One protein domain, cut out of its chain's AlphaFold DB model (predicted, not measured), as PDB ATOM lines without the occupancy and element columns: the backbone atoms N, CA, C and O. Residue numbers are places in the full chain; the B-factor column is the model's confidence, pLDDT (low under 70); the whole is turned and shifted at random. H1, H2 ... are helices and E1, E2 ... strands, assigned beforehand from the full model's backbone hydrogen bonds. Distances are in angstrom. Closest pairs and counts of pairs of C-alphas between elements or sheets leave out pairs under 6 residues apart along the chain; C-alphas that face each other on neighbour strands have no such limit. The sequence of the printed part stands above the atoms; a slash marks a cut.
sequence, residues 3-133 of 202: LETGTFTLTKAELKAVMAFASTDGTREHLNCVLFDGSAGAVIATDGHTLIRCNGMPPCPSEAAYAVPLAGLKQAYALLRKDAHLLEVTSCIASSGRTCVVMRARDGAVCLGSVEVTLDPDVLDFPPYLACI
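What this domain is: This is residues 3 to 133 of the 202 residues of an uncharacterized protein of viral metagenome (UniProt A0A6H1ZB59). Two four-stranded antiparallel sheets lie partly face to face as a sandwich with crossed strands, and two helices, H1 and H2, lie side by side over the inner face of the larger sheet, E1 E6 E7 E8. The smaller sheet, E4 E3 E2 E5, comes near that sheet through E2 and E5, while H1 covers E3 and E4; a short last helix, H3, only grazes the smaller sheet. The printed part has 131 residues with three named helices and eight named strands, in the order E1 H1 E2 E3 E4 E5 H2 E6 E7 E8 H3, and its class is mixed, helices and strands. It is compact, with a radius of gyration of the C-alphas of 13.8 A, and its rounded outline spans 39 by 33 by 31 A.

Where its parts are: Find C-alpha 7 at (-80.608, 43.381, 108.060), where strand E1 begins; it covers residues 7 to 11, and helix H1 follows at once with residues 12 to 19. After residues 20 to 32 come three short strands, E2 at residues 33 to 37, E3 at 42 to 46 and E4 at 51 to 55. E5, residues 65 to 69, leads directly into helix H2, residues 70 to 79, which starts from C-alpha 70 at (-68.099, 33.995, 117.186) and is 14.6 A long. Then read the three long strands: E6, residues 86 to 93, is 23.2 A long; E7, residues 99 to 107, is 26.2 A; E8, residues 110 to 118, is 24.2 A and bends by 51 degrees at residue 113. Helix H3, residues 129 to 132, ends at C-alpha 132, (-62.288, 27.716, 97.958).

How they stand to each other: Begin with the strongly twisted sheet E1 E6 E7 E8. Its edge strand E1 is antiparallel to E6, with N 8 and O 89 at 2.8 A. E6 E7 E8 form a meander, each strand the antiparallel neighbour of the one before; look at N 88 and O 104, 2.9 A, in the hairpin E6 and E7, and at N 103 and O 115, 2.8 A, in the hairpin E7 and E8. H1 and H2 are on the same face of this sheet, which gives two layers, helices on one face of a sheet. H2, at a height of 8.6 A over the sheet, is over E7 and runs along the strands at 17 degrees to E7 on the local plane; it is only just not over E6, on which 2 of its C-alphas fall. H1 touches H2, closest at the C-alphas of Met 19 and Leu 70, 7.1 A, at a shallow tilt of 14 degrees, opposite ways. In the sheet E4 E3 E2 E5, E2 E3 E4 are a second meander, and with E5 they make a Greek key, the first strand being the antiparallel neighbour of the fourth. Check N 45 and O 52, 3.1 A, for E3 and E4, N 35 and O 44, 2.8 A, for E2 and E3, and N 34 and O 68, 2.9 A, for E2 and E5. The two sheets' strands stand at 89 degrees; the C-alphas of Val 68 in E5 and Val 101 in E7, the closest of those strands, are 7.4 A apart. Every O i to N i+4 pair of H1 is within hydrogen-bond range, 5 of 6 are in H2, and H3 is too short for such a pair.

The domain as a whole: The C-alphas of Val 110 and Ala 131, the two farthest apart, are 39.9 A from each other. The printed part has no cut, and the link from H1 to E2, 13 residues, is long. Mean pLDDT of the printed part is 91.6; look for values under 70 at residue 56 and residues 122 to 124.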
ATOM      1  N   LEU A   3     -82.271  38.746 103.739       88.12
ATOM      2  CA  LEU A   3     -81.603  40.044 103.798       88.12
ATOM      3  C   LEU A   3     -82.605  41.110 103.350       88.12
ATOM      4  O   LEU A   3     -83.072  41.074 102.214       88.12
ATOM      5  N   GLU A   4     -82.951  42.028 104.248       87.00
ATOM      6  CA  GLU A   4     -83.874  43.135 103.983       87.00
ATOM      7  C   GLU A   4     -83.264  44.425 104.541       87.00
ATOM      8  O   GLU A   4     -82.995  44.516 105.737       87.00
ATOM      9  N   THR A   5     -83.007  45.405 103.668       84.75
ATOM     10  CA  THR A   5     -82.525  46.749 104.049       84.75
ATOM     11  C   THR A   5     -81.328  46.707 105.019       84.75
ATOM     12  O   THR A   5     -81.380  47.262 106.117       84.75
ATOM     13  N   GLY A   6     -80.277  45.962 104.659       84.81
ATOM     14  CA  GLY A   6     -79.064  45.807 105.476       84.81
ATOM     15  C   GLY A   6     -79.217  44.946 106.739       84.81
ATOM     16  O   GLY A   6     -78.299  44.880 107.556       84.81
ATOM     17  N   THR A   7     -80.360  44.276 106.922       92.25
ATOM     18  CA  THR A   7     -80.608  43.381 108.060       92.25
ATOM     19  C   THR A   7     -80.702  41.930 107.614       92.25
ATOM     20  O   THR A   7     -81.604  41.547 106.864       92.25
ATOM     21  N   PHE A   8     -79.801  41.097 108.128       94.62
ATOM     22  CA  PHE A   8     -79.888  39.652 107.981       94.62
ATOM     23  C   PHE A   8     -80.843  39.073 109.015       94.62
ATOM     24  O   PHE A   8     -80.756  39.390 110.195       94.62
ATOM     25  N   THR A   9     -81.726  38.177 108.590       95.38
ATOM     26  CA  THR A   9     -82.609  37.416 109.474       95.38
ATOM     27  C   THR A   9     -82.311  35.930 109.339       95.38
ATOM     28  O   THR A   9     -82.465  35.355 108.256       95.38
ATOM     29  N   LEU A  10     -81.905  35.303 110.442       95.88
ATOM     30  CA  LEU A  10     -81.566  33.884 110.515       95.88
ATOM     31  C   LEU A  10     -82.482  33.168 111.498       95.88
ATOM     32  O   LEU A  10     -82.800  33.686 112.566       95.88
ATOM     33  N   THR A  11     -82.862  31.941 111.167       95.19
ATOM     34  CA  THR A  11     -83.450  31.031 112.157       95.19
ATOM     35  C   THR A  11     -82.384  30.544 113.135       95.19
ATOM     36  O   THR A  11     -81.186  30.536 112.834       95.19
ATOM     37  N   LYS A  12     -82.813  30.048 114.300       95.06
ATOM     38  CA  LYS A  12     -81.908  29.402 115.260       95.06
ATOM     39  C   LYS A  12     -81.117  28.240 114.642       95.06
ATOM     40  O   LYS A  12     -79.939  28.072 114.955       95.06
ATOM     41  N   ALA A  13     -81.744  27.454 113.764       93.44
ATOM     42  CA  ALA A  13     -81.103  26.324 113.093       93.44
ATOM     43  C   ALA A  13     -80.013  26.777 112.109       93.44
ATOM     44  O   ALA A  13     -78.916  26.225 112.124       93.44
ATOM     45  N   GLU A  14     -80.289  27.810 111.309       94.88
ATOM     46  CA  GLU A  14     -79.312  28.396 110.379       94.88
ATOM     47  C   GLU A  14     -78.113  28.970 111.129       94.88
ATOM     48  O   GLU A  14     -76.972  28.656 110.803       94.88
ATOM     49  N   LEU A  15     -78.364  29.738 112.192       96.31
ATOM     50  CA  LEU A  15     -77.303  30.293 113.024       96.31
ATOM     51  C   LEU A  15     -76.448  29.187 113.664       96.31
ATOM     52  O   LEU A  15     -75.222  29.252 113.619       96.31
ATOM     53  N   LYS A  16     -77.082  28.136 114.203       96.44
ATOM     54  CA  LYS A  16     -76.376  26.973 114.760       96.44
ATOM     55  C   LYS A  16     -75.507  26.279 113.711       96.44
ATOM     56  O   LYS A  16     -74.380  25.906 114.024       96.44
ATOM     57  N   ALA A  17     -76.035  26.088 112.502       94.94
ATOM     58  CA  ALA A  17     -75.317  25.444 111.410       94.94
ATOM     59  C   ALA A  17     -74.081  26.252 111.009       94.94
ATOM     60  O   ALA A  17     -72.991  25.698 110.962       94.94
ATOM     61  N   VAL A  18     -74.224  27.565 110.808       96.81
ATOM     62  CA  VAL A  18     -73.104  28.440 110.438       96.81
ATOM     63  C   VAL A  18     -72.040  28.485 111.534       96.81
ATOM     64  O   VAL A  18     -70.860  28.285 111.265       96.81
ATOM     65  N   MET A  19     -72.443  28.682 112.793       97.62
ATOM     66  CA  MET A  19     -71.505  28.752 113.918       97.62
ATOM     67  C   MET A  19     -70.700  27.462 114.126       97.62
ATOM     68  O   MET A  19     -69.616  27.522 114.699       97.62
ATOM     69  N   ALA A  20     -71.216  26.307 113.692       96.88
ATOM     70  CA  ALA A  20     -70.518  25.028 113.809       96.88
ATOM     71  C   ALA A  20     -69.288  24.917 112.891       96.88
ATOM     72  O   ALA A  20     -68.451  24.053 113.128       96.88
ATOM     73  N   PHE A  21     -69.187  25.775 111.873       97.62
ATOM     74  CA  PHE A  21     -68.071  25.814 110.927       97.62
ATOM     75  C   PHE A  21     -67.091  26.952 111.209       97.62
ATOM     76  O   PHE A  21     -66.087  27.042 110.524       97.62
ATOM     77  N   ALA A  22     -67.358  27.839 112.170       96.81
ATOM     78  CA  ALA A  22     -66.399  28.874 112.552       96.81
ATOM     79  C   ALA A  22     -65.285  28.273 113.421       96.81
ATOM     80  O   ALA A  22     -65.544  27.406 114.262       96.81
ATOM     81  N   SER A  23     -64.054  28.769 113.274       95.81
ATOM     82  CA  SER A  23     -62.946  28.315 114.114       95.81
ATOM     83  C   SER A  23     -63.195  28.641 115.588       95.81
ATOM     84  O   SER A  23     -63.658  29.725 115.940       95.81
ATOM     85  N   THR A  24     -62.845  27.712 116.476       94.81
ATOM     86  CA  THR A  24     -62.771  27.969 117.922       94.81
ATOM     87  C   THR A  24     -61.344  28.215 118.406       94.81
ATOM     88  O   THR A  24     -61.140  28.411 119.602       94.81
ATOM     89  N   ASP A  25     -60.360  28.174 117.503       92.12
ATOM     90  CA  ASP A  25     -58.957  28.442 117.805       92.12
ATOM     91  C   ASP A  25     -58.756  29.949 118.019       92.12
ATOM     92  O   ASP A  25     -59.002  30.760 117.126       92.12
ATOM     93  N   GLY A  26     -58.330  30.330 119.225       87.12
ATOM     94  CA  GLY A  26     -58.064  31.726 119.576       87.12
ATOM     95  C   GLY A  26     -56.847  32.317 118.862       87.12
ATOM     96  O   GLY A  26     -56.695  33.528 118.844       87.12
ATOM     97  N   THR A  27     -55.991  31.493 118.249       89.62
ATOM     98  CA  THR A  27     -54.836  31.972 117.472       89.62
ATOM     99  C   THR A  27     -55.198  32.362 116.035       89.62
ATOM    100  O   THR A  27     -54.393  32.983 115.342       89.62
ATOM    101  N   ARG A  28     -56.413  32.025 115.578       89.19
ATOM    102  CA  ARG A  28     -56.928  32.316 114.232       89.19
ATOM    103  C   ARG A  28     -58.146  33.232 114.308       89.19
ATOM    104  O   ARG A  28     -59.234  32.868 113.869       89.19
ATOM    105  N   GLU A  29     -57.971  34.424 114.871       88.44
ATOM    106  CA  GLU A  29     -59.070  35.372 115.123       88.44
ATOM    107  C   GLU A  29     -59.885  35.711 113.861       88.44
ATOM    108  O   GLU A  29     -61.113  35.733 113.913       88.44
ATOM    109  N   HIS A  30     -59.220  35.830 112.707       90.62
ATOM    110  CA  HIS A  30     -59.843  36.050 111.395       90.62
ATOM    111  C   HIS A  30     -60.772  34.910 110.921       90.62
ATOM    112  O   HIS A  30     -61.574  35.114 110.014       90.62
ATOM    113  N   LEU A  31     -60.679  33.718 111.526       94.38
ATOM    114  CA  LEU A  31     -61.585  32.579 111.309       94.38
ATOM    115  C   LEU A  31     -62.531  32.335 112.494       94.38
ATOM    116  O   LEU A  31     -63.463  31.536 112.395       94.38
ATOM    117  N   ASN A  32     -62.309  33.006 113.627       94.88
ATOM    118  CA  ASN A  32     -63.140  32.927 114.832       94.88
ATOM    119  C   ASN A  32     -64.351  33.870 114.724       94.88
ATOM    120  O   ASN A  32     -64.706  34.626 115.633       94.88
ATOM    121  N   CYS A  33     -64.978  33.866 113.555       95.50
ATOM    122  CA  CYS A  33     -66.028  34.791 113.183       95.50
ATOM    123  C   CYS A  33     -66.928  34.176 112.107       95.50
ATOM    124  O   CYS A  33     -66.683  33.086 111.587       95.50
ATOM    125  N   VAL A  34     -68.008  34.884 111.804       96.56
ATOM    126  CA  VAL A  34     -68.926  34.566 110.713       96.56
ATOM    127  C   VAL A  34     -69.024  35.788 109.819       96.56
ATOM    128  O   VAL A  34     -69.323  36.879 110.305       96.56
ATOM    129  N   LEU A  35     -68.796  35.604 108.524       95.94
ATOM    130  CA  LEU A  35     -68.927  36.649 107.521       95.94
ATOM    131  C   LEU A  35     -70.390  36.787 107.098       95.94
ATOM    132  O   LEU A  35     -71.012  35.825 106.649       95.94
ATOM    133  N   PHE A  36     -70.917  38.000 107.202       94.88
ATOM    134  CA  PHE A  36     -72.192  38.409 106.632       94.88
ATOM    135  C   PHE A  36     -71.886  39.197 105.365       94.88
ATOM    136  O   PHE A  36     -71.419  40.330 105.430       94.88
ATOM    137  N   ASP A  37     -72.090  38.569 104.212       93.75
ATOM    138  CA  ASP A  37     -71.742  39.116 102.907       93.75
ATOM    139  C   ASP A  37     -73.013  39.565 102.181       93.75
ATOM    140  O   ASP A  37     -73.689  38.783 101.503       93.75
ATOM    141  N   GLY A  38     -73.365  40.842 102.363       90.94
ATOM    142  CA  GLY A  38     -74.534  41.446 101.722       90.94
ATOM    143  C   GLY A  38     -74.418  41.470 100.198       90.94
ATOM    144  O   GLY A  38     -75.393  41.188  99.495       90.94
ATOM    145  N   SER A  39     -73.200  41.685  99.696       90.44
ATOM    146  CA  SER A  39     -72.889  41.696  98.267       90.44
ATOM    147  C   SER A  39     -73.129  40.343  97.595       90.44
ATOM    148  O   SER A  39     -73.524  40.308  96.434       90.44
ATOM    149  N   ALA A  40     -72.962  39.241  98.334       89.81
ATOM    150  CA  ALA A  40     -73.228  37.883  97.865       89.81
ATOM    151  C   ALA A  40     -74.588  37.316  98.318       89.81
ATOM    152  O   ALA A  40     -74.943  36.209  97.903       89.81
ATOM    153  N   GLY A  41     -75.335  38.032  99.171       91.06
ATOM    154  CA  GLY A  41     -76.572  37.529  99.782       91.06
ATOM    155  C   GLY A  41     -76.334  36.262 100.612       91.06
ATOM    156  O   GLY A  41     -77.115  35.307 100.561       91.06
ATOM    157  N   ALA A  42     -75.198  36.198 101.311       93.56
ATOM    158  CA  ALA A  42     -74.717  34.970 101.927       93.56
ATOM    159  C   ALA A  42     -74.157  35.191 103.333       93.56
ATOM    160  O   ALA A  42     -73.665  36.262 103.679       93.56
ATOM    161  N   VAL A  43     -74.212  34.131 104.139       96.12
ATOM    162  CA  VAL A  43     -73.537  34.050 105.434       96.12
ATOM    163  C   VAL A  43     -72.567  32.875 105.395       96.12
ATOM    164  O   VAL A  43     -72.937  31.772 104.981       96.12
ATOM    165  N   ILE A  44     -71.317  33.127 105.779       96.75
ATOM    166  CA  ILE A  44     -70.188  32.222 105.572       96.75
ATOM    167  C   ILE A  44     -69.437  32.010 106.884       96.75
ATOM    168  O   ILE A  44     -69.201  32.949 107.641       96.75
ATOM    169  N   ALA A  45     -69.025  30.772 107.135       97.56
ATOM    170  CA  ALA A  45     -68.095  30.434 108.206       97.56
ATOM    171  C   ALA A  45     -67.118  29.350 107.742       97.56
ATOM    172  O   ALA A  45     -67.459  28.516 106.899       97.56
ATOM    173  N   THR A  46     -65.904  29.381 108.284       97.38
ATOM    174  CA  THR A  46     -64.856  28.392 108.012       97.38
ATOM    175  C   THR A  46     -63.915  28.263 109.206       97.38
ATOM    176  O   THR A  46     -63.662  29.233 109.922       97.38
ATOM    177  N   ASP A  47     -63.387  27.061 109.414       96.06
ATOM    178  CA  ASP A  47     -62.357  26.758 110.409       96.06
ATOM    179  C   ASP A  47     -60.971  26.570 109.761       96.06
ATOM    180  O   ASP A  47     -59.980  26.287 110.443       96.06
ATOM    181  N   GLY A  48     -60.893  26.765 108.439       94.38
ATOM    182  CA  GLY A  48     -59.718  26.514 107.604       94.38
ATOM    183  C   GLY A  48     -59.643  25.087 107.050       94.38
ATOM    184  O   GLY A  48     -58.785  24.812 106.215       94.38
ATOM    185  N   HIS A  49     -60.537  24.191 107.476       92.25
ATOM    186  CA  HIS A  49     -60.636  22.811 106.991       92.25
ATOM    187  C   HIS A  49     -61.968  22.537 106.292       92.25
ATOM    188  O   HIS A  49     -62.031  21.760 105.341       92.25
ATOM    189  N   THR A  50     -63.031  23.181 106.756       94.31
ATOM    190  CA  THR A  50     -64.390  23.060 106.251       94.31
ATOM    191  C   THR A  50     -65.008  24.440 106.112       94.31
ATOM    192  O   THR A  50     -64.680  25.360 106.855       94.31
ATOM    193  N   LEU A  51     -65.912  24.591 105.147       96.62
ATOM    194  CA  LEU A  51     -66.587  25.850 104.868       96.62
ATOM    195  C   LEU A  51     -68.078  25.597 104.704       96.62
ATOM    196  O   LEU A  51     -68.486  24.673 104.001       96.62
ATOM    197  N   ILE A  52     -68.884  26.458 105.318       96.44
ATOM    198  CA  ILE A  52     -70.318  26.543 105.054       96.44
ATOM    199  C   ILE A  52     -70.639  27.897 104.434       96.44
ATOM    200  O   ILE A  52     -70.162  28.939 104.883       96.44
ATOM    201  N   ARG A  53     -71.486  27.866 103.408       94.94
ATOM    202  CA  ARG A  53     -72.096  29.046 102.806       94.94
ATOM    203  C   ARG A  53     -73.605  28.861 102.823       94.94
ATOM    204  O   ARG A  53     -74.148  28.045 102.081       94.94
ATOM    205  N   CYS A  54     -74.284  29.628 103.662       93.44
ATOM    206  CA  CYS A  54     -75.734  29.716 103.656       93.44
ATOM    207  C   CYS A  54     -76.141  30.837 102.702       93.44
ATOM    208  O   CYS A  54     -75.878  32.004 102.972       93.44
ATOM    209  N   ASN A  55     -76.773  30.484 101.586       90.19
ATOM    210  CA  ASN A  55     -77.341  31.461 100.659       90.19
ATOM    211  C   ASN A  55     -78.740  31.851 101.129       90.19
ATOM    212  O   ASN A  55     -79.543  30.988 101.486       90.19
ATOM    213  N   GLY A  56     -79.047  33.141 101.120       69.31
ATOM    214  CA  GLY A  56     -80.344  33.636 101.546       69.31
ATOM    215  C   GLY A  56     -80.619  34.962 100.876       69.31
ATOM    216  O   GLY A  56     -80.076  35.972 101.299       69.31
ATOM    217  N   MET A  57     -81.523  34.930  99.893       71.00
ATOM    218  CA  MET A  57     -82.005  36.083  99.121       71.00
ATOM    219  C   MET A  57     -81.000  36.611  98.078       71.00
ATOM    220  O   MET A  57     -79.816  36.274  98.135       71.00
ATOM    221  N   PRO A  58     -81.468  37.351  97.051       79.88
ATOM    222  CA  PRO A  58     -80.588  37.862  96.013       79.88
ATOM    223  C   PRO A  58     -79.508  38.792  96.588       79.88
ATOM    224  O   PRO A  58     -79.766  39.508  97.558       79.88
ATOM    225  N   PRO A  59     -78.314  38.802  95.978       82.38
ATOM    226  CA  PRO A  59     -77.227  39.697  96.357       82.38
ATOM    227  C   PRO A  59     -77.654  41.169  96.319       82.38
ATOM    228  O   PRO A  59     -78.382  41.591  95.417       82.38
ATOM    229  N   CYS A  60     -77.164  41.961  97.275       83.38
ATOM    230  CA  CYS A  60     -77.342  43.409  97.310       83.38
ATOM    231  C   CYS A  60     -75.963  44.082  97.204       83.38
ATOM    232  O   CYS A  60     -75.283  44.229  98.216       83.38
ATOM    233  N   PRO A  61     -75.514  44.491  96.000       81.31
ATOM    234  CA  PRO A  61     -74.144  44.973  95.786       81.31
ATOM    235  C   PRO A  61     -73.747  46.209  96.605       81.31
ATOM    236  O   PRO A  61     -72.562  46.478  96.763       81.31
ATOM    237  N   SER A  62     -74.722  46.977  97.095       82.44
ATOM    238  CA  SER A  62     -74.494  48.145  97.951       82.44
ATOM    239  C   SER A  62     -74.236  47.795  99.418       82.44
ATOM    240  O   SER A  62     -73.800  48.661 100.170       82.44
ATOM    241  N   GLU A  63     -74.527  46.564  99.840       84.50
ATOM    242  CA  GLU A  63     -74.332  46.113 101.217       84.50
ATOM    243  C   GLU A  63     -72.917  45.555 101.386       84.50
ATOM    244  O   GLU A  63     -72.538  44.559 100.765       84.50
ATOM    245  N   ALA A  64     -72.128  46.209 102.238       86.06
ATOM    246  CA  ALA A  64     -70.772  45.781 102.543       86.06
ATOM    247  C   ALA A  64     -70.766  44.457 103.320       86.06
ATOM    248  O   ALA A  64     -71.675  44.166 104.101       86.06
ATOM    249  N   ALA A  65     -69.709  43.670 103.132       91.25
ATOM    250  CA  ALA A  65     -69.478  42.491 103.949       91.25
ATOM    251  C   ALA A  65     -68.877  42.886 105.306       91.25
ATOM    252  O   ALA A  65     -68.068  43.811 105.396       91.25
ATOM    253  N   TYR A  66     -69.255  42.173 106.362       92.69
ATOM    254  CA  TYR A  66     -68.684  42.353 107.695       92.69
ATOM    255  C   TYR A  66     -68.617  41.024 108.439       92.69
ATOM    256  O   TYR A  66     -69.522  40.193 108.351       92.69
ATOM    257  N   ALA A  67     -67.536  40.812 109.187       94.12
ATOM    258  CA  ALA A  67     -67.350  39.602 109.972       94.12
ATOM    259  C   ALA A  67     -67.698  39.852 111.442       94.12
ATOM    260  O   ALA A  67     -67.216  40.792 112.068       94.12
ATOM    261  N   VAL A  68     -68.555  39.000 111.998       94.94
ATOM    262  CA  VAL A  68     -69.018  39.087 113.384       94.94
ATOM    263  C   VAL A  68     -68.278  38.043 114.221       94.94
ATOM    264  O   VAL A  68     -68.367  36.854 113.903       94.94
ATOM    265  N   PRO A  69     -67.579  38.435 115.303       95.19
ATOM    266  CA  PRO A  69     -66.909  37.501 116.201       95.19
ATOM    267  C   PRO A  69     -67.836  36.399 116.722       95.19
ATOM    268  O   PRO A  69     -68.956  36.661 117.178       95.19
ATOM    269  N   LEU A  70     -67.334  35.163 116.745       95.88
ATOM    270  CA  LEU A  70     -68.099  33.995 117.186       95.88
ATOM    271  C   LEU A  70     -68.583  34.138 118.636       95.88
ATOM    272  O   LEU A  70     -69.666  33.665 118.978       95.88
ATOM    273  N   ALA A  71     -67.812  34.811 119.494       95.31
ATOM    274  CA  ALA A  71     -68.198  35.080 120.877       95.31
ATOM    275  C   ALA A  71     -69.499  35.898 120.974       95.31
ATOM    276  O   ALA A  71     -70.392  35.538 121.744       95.31
ATOM    277  N   GLY A  72     -69.643  36.949 120.158       95.88
ATOM    278  CA  GLY A  72     -70.861  37.760 120.106       95.88
ATOM    279  C   GLY A  72     -72.058  36.961 119.589       95.88
ATOM    280  O   GLY A  72     -73.137  37.001 120.181       95.88
ATOM    281  N   LEU A  73     -71.847  36.143 118.555       96.94
ATOM    282  CA  LEU A  73     -72.890  35.262 118.020       96.94
ATOM    283  C   LEU A  73     -73.328  34.189 119.017       96.94
ATOM    284  O   LEU A  73     -74.516  33.894 119.100       96.94
ATOM    285  N   LYS A  74     -72.414  33.637 119.824       97.31
ATOM    286  CA  LYS A  74     -72.758  32.701 120.911       97.31
ATOM    287  C   LYS A  74     -73.659  33.349 121.959       97.31
ATOM    288  O   LYS A  74     -74.614  32.714 122.405       97.31
ATOM    289  N   GLN A  75     -73.389  34.602 122.321       97.50
ATOM    290  CA  GLN A  75     -74.249  35.354 123.238       97.50
ATOM    291  C   GLN A  75     -75.632  35.593 122.624       97.50
ATOM    292  O   GLN A  75     -76.643  35.314 123.265       97.50
ATOM    293  N   ALA A  76     -75.689  36.022 121.360       97.25
ATOM    294  CA  ALA A  76     -76.945  36.247 120.651       97.25
ATOM    295  C   ALA A  76     -77.758  34.948 120.482       97.25
ATOM    296  O   ALA A  76     -78.965  34.926 120.723       97.25
ATOM    297  N   TYR A  77     -77.095  33.837 120.155       97.38
ATOM    298  CA  TYR A  77     -77.702  32.511 120.043       97.38
ATOM    299  C   TYR A  77     -78.328  32.043 121.363       97.38
ATOM    300  O   TYR A  77     -79.413  31.465 121.356       97.38
ATOM    301  N   ALA A  78     -77.692  32.324 122.506       96.75
ATOM    302  CA  ALA A  78     -78.221  31.959 123.823       96.75
ATOM    303  C   ALA A  78     -79.563  32.647 124.153       96.75
ATOM    304  O   ALA A  78     -80.341  32.130 124.959       96.75
ATOM    305  N   LEU A  79     -79.876  33.774 123.504       96.69
ATOM    306  CA  LEU A  79     -81.171  34.451 123.631       96.69
ATOM    307  C   LEU A  79     -82.295  33.723 122.864       96.69
ATOM    308  O   LEU A  79     -83.474  33.850 123.207       96.69
ATOM    309  N   LEU A  80     -81.958  32.914 121.853       95.25
ATOM    310  CA  LEU A  80     -82.914  32.151 121.048       95.25
ATOM    311  C   LEU A  80     -83.344  30.878 121.788       95.25
ATOM    312  O   LEU A  80     -82.745  29.810 121.664       95.25
ATOM    313  N   ARG A  81     -84.416  30.959 122.577       91.31
ATOM    314  CA  ARG A  81     -84.902  29.817 123.374       91.31
ATOM    315  C   ARG A  81     -85.582  28.727 122.539       91.31
ATOM    316  O   ARG A  81     -85.341  27.552 122.800       91.31
ATOM    317  N   LYS A  82     -86.369  29.090 121.524       89.44
ATOM    318  CA  LYS A  82     -87.121  28.149 120.673       89.44
ATOM    319  C   LYS A  82     -86.608  28.169 119.235       89.44
ATOM    320  O   LYS A  82     -86.005  29.150 118.813       89.44
ATOM    321  N   ASP A  83     -86.898  27.117 118.479       83.88
ATOM    322  CA  ASP A  83     -86.457  27.000 117.080       83.88
ATOM    323  C   ASP A  83     -87.159  27.988 116.142       83.88
ATOM    324  O   ASP A  83     -86.572  28.420 115.155       83.88
ATOM    325  N   ALA A  84     -88.382  28.402 116.489       86.62
ATOM    326  CA  ALA A  84     -89.124  29.437 115.768       86.62
ATOM    327  C   ALA A  84     -88.564  30.858 115.977       86.62
ATOM    328  O   ALA A  84     -88.978  31.781 115.280       86.62
ATOM    329  N   HIS A  85     -87.655  31.055 116.940       93.88
ATOM    330  CA  HIS A  85     -87.062  32.367 117.175       93.88
ATOM    331  C   HIS A  85     -86.085  32.731 116.054       93.88
ATOM    332  O   HIS A  85     -85.395  31.873 115.491       93.88
ATOM    333  N   LEU A  86     -85.997  34.030 115.783       96.50
ATOM    334  CA  LEU A  86     -85.163  34.594 114.729       96.50
ATOM    335  C   LEU A  86     -84.084  35.494 115.327       96.50
ATOM    336  O   LEU A  86     -84.302  36.135 116.356       96.50
ATOM    337  N   LEU A  87     -82.934  35.557 114.667       97.50
ATOM    338  CA  LEU A  87     -81.912  36.560 114.925       97.50
ATOM    339  C   LEU A  87     -81.884  37.567 113.778       97.50
ATOM    340  O   LEU A  87     -81.629  37.184 112.638       97.50
ATOM    341  N   GLU A  88     -82.118  38.834 114.101       97.25
ATOM    342  CA  GLU A  88     -81.869  39.976 113.222       97.25
ATOM    343  C   GLU A  88     -80.438  40.471 113.457       97.25
ATOM    344  O   GLU A  88     -80.057  40.702 114.603       97.25
ATOM    345  N   VAL A  89     -79.650  40.643 112.400       96.62
ATOM    346  CA  VAL A  89     -78.270  41.136 112.452       96.62
ATOM    347  C   VAL A  89     -78.156  42.338 111.526       96.62
ATOM    348  O   VAL A  89     -78.392  42.217 110.327       96.62
ATOM    349  N   THR A  90     -77.804  43.491 112.085       94.81
ATOM    350  CA  THR A  90     -77.673  44.752 111.344       94.81
ATOM    351  C   THR A  90     -76.336  45.397 111.681       94.81
ATOM    352  O   THR A  90     -75.975  45.485 112.856       94.81
ATOM    353  N   SER A  91     -75.624  45.900 110.675       93.25
ATOM    354  CA  SER A  91     -74.444  46.746 110.872       93.25
ATOM    355  C   SER A  91     -74.811  48.229 110.821       93.25
ATOM    356  O   SER A  91     -75.591  48.655 109.972       93.25
ATOM    357  N   CYS A  92     -74.208  49.035 111.684       91.00
ATOM    358  CA  CYS A  92     -74.269  50.492 111.651       91.00
ATOM    359  C   CYS A  92     -72.895  51.092 111.977       91.00
ATOM    360  O   CYS A  92     -71.991  50.395 112.431       91.00
ATOM    361  N   ILE A  93     -72.721  52.393 111.749       90.06
ATOM    362  CA  ILE A  93     -71.501  53.108 112.142       90.06
ATOM    363  C   ILE A  93     -71.749  53.779 113.493       90.06
ATOM    364  O   ILE A  93     -72.673  54.579 113.635       90.06
ATOM    365  N   ALA A  94     -70.944  53.431 114.495       88.12
ATOM    366  CA  ALA A  94     -70.991  54.053 115.812       88.12
ATOM    367  C   ALA A  94     -70.442  55.489 115.772       88.12
ATOM    368  O   ALA A  94     -69.728  55.878 114.850       88.12
ATOM    369  N   SER A  95     -70.699  56.275 116.823       84.88
ATOM    370  CA  SER A  95     -70.157  57.639 116.963       84.88
ATOM    371  C   SER A  95     -68.625  57.698 116.955       84.88
ATOM    372  O   SER A  95     -68.052  58.726 116.610       84.88
ATOM    373  N   SER A  96     -67.960  56.589 117.288       85.19
ATOM    374  CA  SER A  96     -66.508  56.419 117.179       85.19
ATOM    375  C   SER A  96     -66.002  56.238 115.742       85.19
ATOM    376  O   SER A  96     -64.797  56.109 115.545       85.19
ATOM    377  N   GLY A  97     -66.892  56.169 114.747       87.31
ATOM    378  CA  GLY A  97     -66.562  55.842 113.358       87.31
ATOM    379  C   GLY A  97     -66.323  54.350 113.105       87.31
ATOM    380  O   GLY A  97     -66.086  53.959 111.966       87.31
ATOM    381  N   ARG A  98     -66.396  53.505 114.142       88.31
ATOM    382  CA  ARG A  98     -66.243  52.049 114.022       88.31
ATOM    383  C   ARG A  98     -67.559  51.387 113.634       88.31
ATOM    384  O   ARG A  98     -68.629  51.832 114.052       88.31
ATOM    385  N   THR A  99     -67.476  50.284 112.898       91.12
ATOM    386  CA  THR A  99     -68.644  49.452 112.609       91.12
ATOM    387  C   THR A  99     -69.133  48.793 113.896       91.12
ATOM    388  O   THR A  99     -68.378  48.121 114.595       91.12
ATOM    389  N   CYS A 100     -70.406  48.980 114.217       94.44
ATOM    390  CA  CYS A 100     -71.111  48.288 115.282       94.44
ATOM    391  C   CYS A 100     -72.122  47.331 114.658       94.44
ATOM    392  O   CYS A 100     -72.870  47.702 113.757       94.44
ATOM    393  N   VAL A 101     -72.147  46.094 115.135       95.94
ATOM    394  CA  VAL A 101     -73.133  45.096 114.740       95.94
ATOM    395  C   VAL A 101     -74.095  44.889 115.893       95.94
ATOM    396  O   VAL A 101     -73.693  44.522 116.998       95.94
ATOM    397  N   VAL A 102     -75.376  45.098 115.613       97.19
ATOM    398  CA  VAL A 102     -76.469  44.887 116.555       97.19
ATOM    399  C   VAL A 102     -77.195  43.608 116.169       97.19
ATOM    400  O   VAL A 102     -77.736  43.487 115.071       97.19
ATOM    401  N   MET A 103     -77.220  42.657 117.094       97.81
ATOM    402  CA  MET A 103     -77.903  41.378 116.957       97.81
ATOM    403  C   MET A 103     -79.118  41.363 117.879       97.81
ATOM    404  O   MET A 103     -78.964  41.470 119.096       97.81
ATOM    405  N   ARG A 104     -80.329  41.231 117.335       98.00
ATOM    406  CA  ARG A 104     -81.581  41.216 118.108       98.00
ATOM    407  C   ARG A 104     -82.260  39.863 117.992       98.00
ATOM    408  O   ARG A 104     -82.580  39.410 116.897       98.00
ATOM    409  N   ALA A 105     -82.508  39.227 119.131       97.50
ATOM    410  CA  ALA A 105     -83.281  37.996 119.192       97.50
ATOM    411  C   ALA A 105     -84.781  38.319 119.213       97.50
ATOM    412  O   ALA A 105     -85.235  39.135 120.020       97.50
ATOM    413  N   ARG A 106     -85.555  37.665 118.346       96.88
ATOM    414  CA  ARG A 106     -86.986  37.918 118.139       96.88
ATOM    415  C   ARG A 106     -87.836  36.666 118.334       96.88
ATOM    416  O   ARG A 106     -87.454  35.575 117.910       96.88
ATOM    417  N   ASP A 107     -89.022  36.856 118.909       94.69
ATOM    418  CA  ASP A 107     -90.162  35.931 118.842       94.69
ATOM    419  C   ASP A 107     -91.340  36.687 118.204       94.69
ATOM    420  O   ASP A 107     -92.018  37.489 118.854       94.69
ATOM    421  N   GLY A 108     -91.500  36.545 116.885       90.50
ATOM    422  CA  GLY A 108     -92.375  37.417 116.099       90.50
ATOM    423  C   GLY A 108     -91.983  38.893 116.254       90.50
ATOM    424  O   GLY A 108     -90.844  39.273 115.992       90.50
ATOM    425  N   ALA A 109     -92.917  39.731 116.711       90.56
ATOM    426  CA  ALA A 109     -92.666  41.157 116.945       90.56
ATOM    427  C   ALA A 109     -91.898  41.450 118.254       90.56
ATOM    428  O   ALA A 109     -91.381  42.554 118.439       90.56
ATOM    429  N   VAL A 110     -91.815  40.485 119.175       94.06
ATOM    430  CA  VAL A 110     -91.240  40.691 120.510       94.06
ATOM    431  C   VAL A 110     -89.718  40.608 120.452       94.06
ATOM    432  O   VAL A 110     -89.160  39.627 119.966       94.06
ATOM    433  N   CYS A 111     -89.034  41.626 120.984       95.50
ATOM    434  CA  CYS A 111     -87.591  41.581 121.216       95.50
ATOM    435  C   CYS A 111     -87.303  40.838 122.527       95.50
ATOM    436  O   CYS A 111     -87.750  41.255 123.594       95.50
ATOM    437  N   LEU A 112     -86.560  39.738 122.441       95.06
ATOM    438  CA  LEU A 112     -86.157  38.921 123.588       95.06
ATOM    439  C   LEU A 112     -84.886  39.450 124.263       95.06
ATOM    440  O   LEU A 112     -84.619  39.127 125.419       95.06
ATOM    441  N   GLY A 113     -84.092  40.222 123.524       96.69
ATOM    442  CA  GLY A 113     -82.824  40.790 123.958       96.69
ATOM    443  C   GLY A 113     -81.946  41.156 122.765       96.69
ATOM    444  O   GLY A 113     -82.232  40.780 121.623       96.69
ATOM    445  N   SER A 114     -80.864  41.877 123.039       97.19
ATOM    446  CA  SER A 114     -79.893  42.283 122.030       97.19
ATOM    447  C   SER A 114     -78.463  42.111 122.515       97.19
ATOM    448  O   SER A 114     -78.178  42.221 123.706       97.19
ATOM    449  N   VAL A 115     -77.570  41.861 121.566       97.56
ATOM    450  CA  VAL A 115     -76.121  41.855 121.752       97.56
ATOM    451  C   VAL A 115     -75.536  42.850 120.764       97.56
ATOM    452  O   VAL A 115     -75.906  42.847 119.591       97.56
ATOM    453  N   GLU A 116     -74.629  43.691 121.237       96.81
ATOM    454  CA  GLU A 116     -73.919  44.656 120.407       96.81
ATOM    455  C   GLU A 116     -72.436  44.312 120.400       96.81
ATOM    456  O   GLU A 116     -71.853  44.000 121.440       96.81
ATOM    457  N   VAL A 117     -71.830  44.343 119.217       94.94
ATOM    458  CA  VAL A 117     -70.403  44.079 119.035       94.94
ATOM    459  C   VAL A 117     -69.818  45.196 118.194       94.94
ATOM    460  O   VAL A 117     -70.244  45.421 117.066       94.94
ATOM    461  N   THR A 118     -68.823  45.893 118.731       93.31
ATOM    462  CA  THR A 118     -68.016  46.817 117.929       93.31
ATOM    463  C   THR A 118     -66.931  46.019 117.224       93.31
ATOM    464  O   THR A 118     -66.178  45.300 117.878       93.31
ATOM    465  N   LEU A 119     -66.877  46.125 115.901       90.25
ATOM    466  CA  LEU A 119     -65.868  45.465 115.088       90.25
ATOM    467  C   LEU A 119     -64.578  46.281 115.121       90.25
ATOM    468  O   LEU A 119     -64.604  47.514 115.028       90.25
ATOM    469  N   ASP A 120     -63.460  45.579 115.248       81.62
ATOM    470  CA  ASP A 120     -62.146  46.166 115.052       81.62
ATOM    471  C   ASP A 120     -61.759  45.996 113.572       81.62
ATOM    472  O   ASP A 120     -61.684  44.852 113.105       81.62
ATOM    473  N   PRO A 121     -61.585  47.094 112.810       70.19
ATOM    474  CA  PRO A 121     -61.263  47.018 111.386       70.19
ATOM    475  C   PRO A 121     -59.944  46.285 111.109       70.19
ATOM    476  O   PRO A 121     -59.798  45.727 110.026       70.19
ATOM    477  N   ASP A 122     -59.027  46.235 112.078       66.31
ATOM    478  CA  ASP A 122     -57.702  45.635 111.901       66.31
ATOM    479  C   ASP A 122     -57.677  44.118 112.200       66.31
ATOM    480  O   ASP A 122     -56.677  43.452 111.939       66.31
ATOM    481  N   VAL A 123     -58.764  43.551 112.748       62.00
ATOM    482  CA  VAL A 123     -58.781  42.179 113.311       62.00
ATOM    483  C   VAL A 123     -59.549  41.176 112.441       62.00
ATOM    484  O   VAL A 123     -59.348  39.965 112.542       62.00
ATOM    485  N   LEU A 124     -60.442  41.648 111.570       66.94
ATOM    486  CA  LEU A 124     -61.455  40.812 110.917       66.94
ATOM    487  C   LEU A 124     -61.367  40.865 109.385       66.94
ATOM    488  O   LEU A 124     -62.355  41.139 108.706       66.94
ATOM    489  N   ASP A 125     -60.186  40.562 108.846       84.19
ATOM    490  CA  ASP A 125     -60.008  40.290 107.415       84.19
ATOM    491  C   ASP A 125     -60.378  38.829 107.114       84.19
ATOM    492  O   ASP A 125     -59.603  37.898 107.346       84.19
ATOM    493  N   PHE A 126     -61.619  38.601 106.677       91.12
ATOM    494  CA  PHE A 126     -62.090  37.255 106.359       91.12
ATOM    495  C   PHE A 126     -61.458  36.769 105.041       91.12
ATOM    496  O   PHE A 126     -61.507  37.498 104.049       91.12
ATOM    497  N   PRO A 127     -60.921  35.533 104.965       91.62
ATOM    498  CA  PRO A 127     -60.256  35.054 103.755       91.62
ATOM    499  C   PRO A 127     -61.161  35.058 102.511       91.62
ATOM    500  O   PRO A 127     -62.380  34.901 102.633       91.62
ATOM    501  N   PRO A 128     -60.587  35.136 101.293       92.50
ATOM    502  CA  PRO A 128     -61.338  35.148 100.037       92.50
ATOM    503  C   PRO A 128     -61.997  33.785  99.748       92.50
ATOM    504  O   PRO A 128     -61.522  32.983  98.944       92.50
ATOM    505  N   TYR A 129     -63.126  33.523 100.402       93.50
ATOM    506  CA  TYR A 129     -63.780  32.214 100.464       93.50
ATOM    507  C   TYR A 129     -64.265  31.682  99.111       93.50
ATOM    508  O   TYR A 129     -64.357  30.470  98.922       93.50
ATOM    509  N   LEU A 130     -64.566  32.569  98.155       91.56
ATOM    510  CA  LEU A 130     -65.022  32.180  96.818       91.56
ATOM    511  C   LEU A 130     -63.973  31.354  96.066       91.56
ATOM    512  O   LEU A 130     -64.348  30.477  95.293       91.56
ATOM    513  N   ALA A 131     -62.680  31.575  96.330       90.38
ATOM    514  CA  ALA A 131     -61.598  30.794  95.733       90.38
ATOM    515  C   ALA A 131     -61.564  29.338  96.232       90.38
ATOM    516  O   ALA A 131     -60.961  28.481  95.593       90.38
ATOM    517  N   CYS A 132     -62.218  29.048  97.362       88.62
ATOM    518  CA  CYS A 132     -62.288  27.716  97.958       88.62
ATOM    519  C   CYS A 132     -63.545  26.936  97.551       88.62
ATOM    520  O   CYS A 132     -63.672  25.774  97.930       88.62
ATOM    521  N   ILE A 133     -64.486  27.553  96.827       88.75
ATOM    522  CA  ILE A 133     -65.709  26.886  96.368       88.75
ATOM    523  C   ILE A 133     -65.458  26.336  94.959       88.75
ATOM    524  O   ILE A 133     -65.291  27.131  94.029       88.75
TER     525      ILE A 133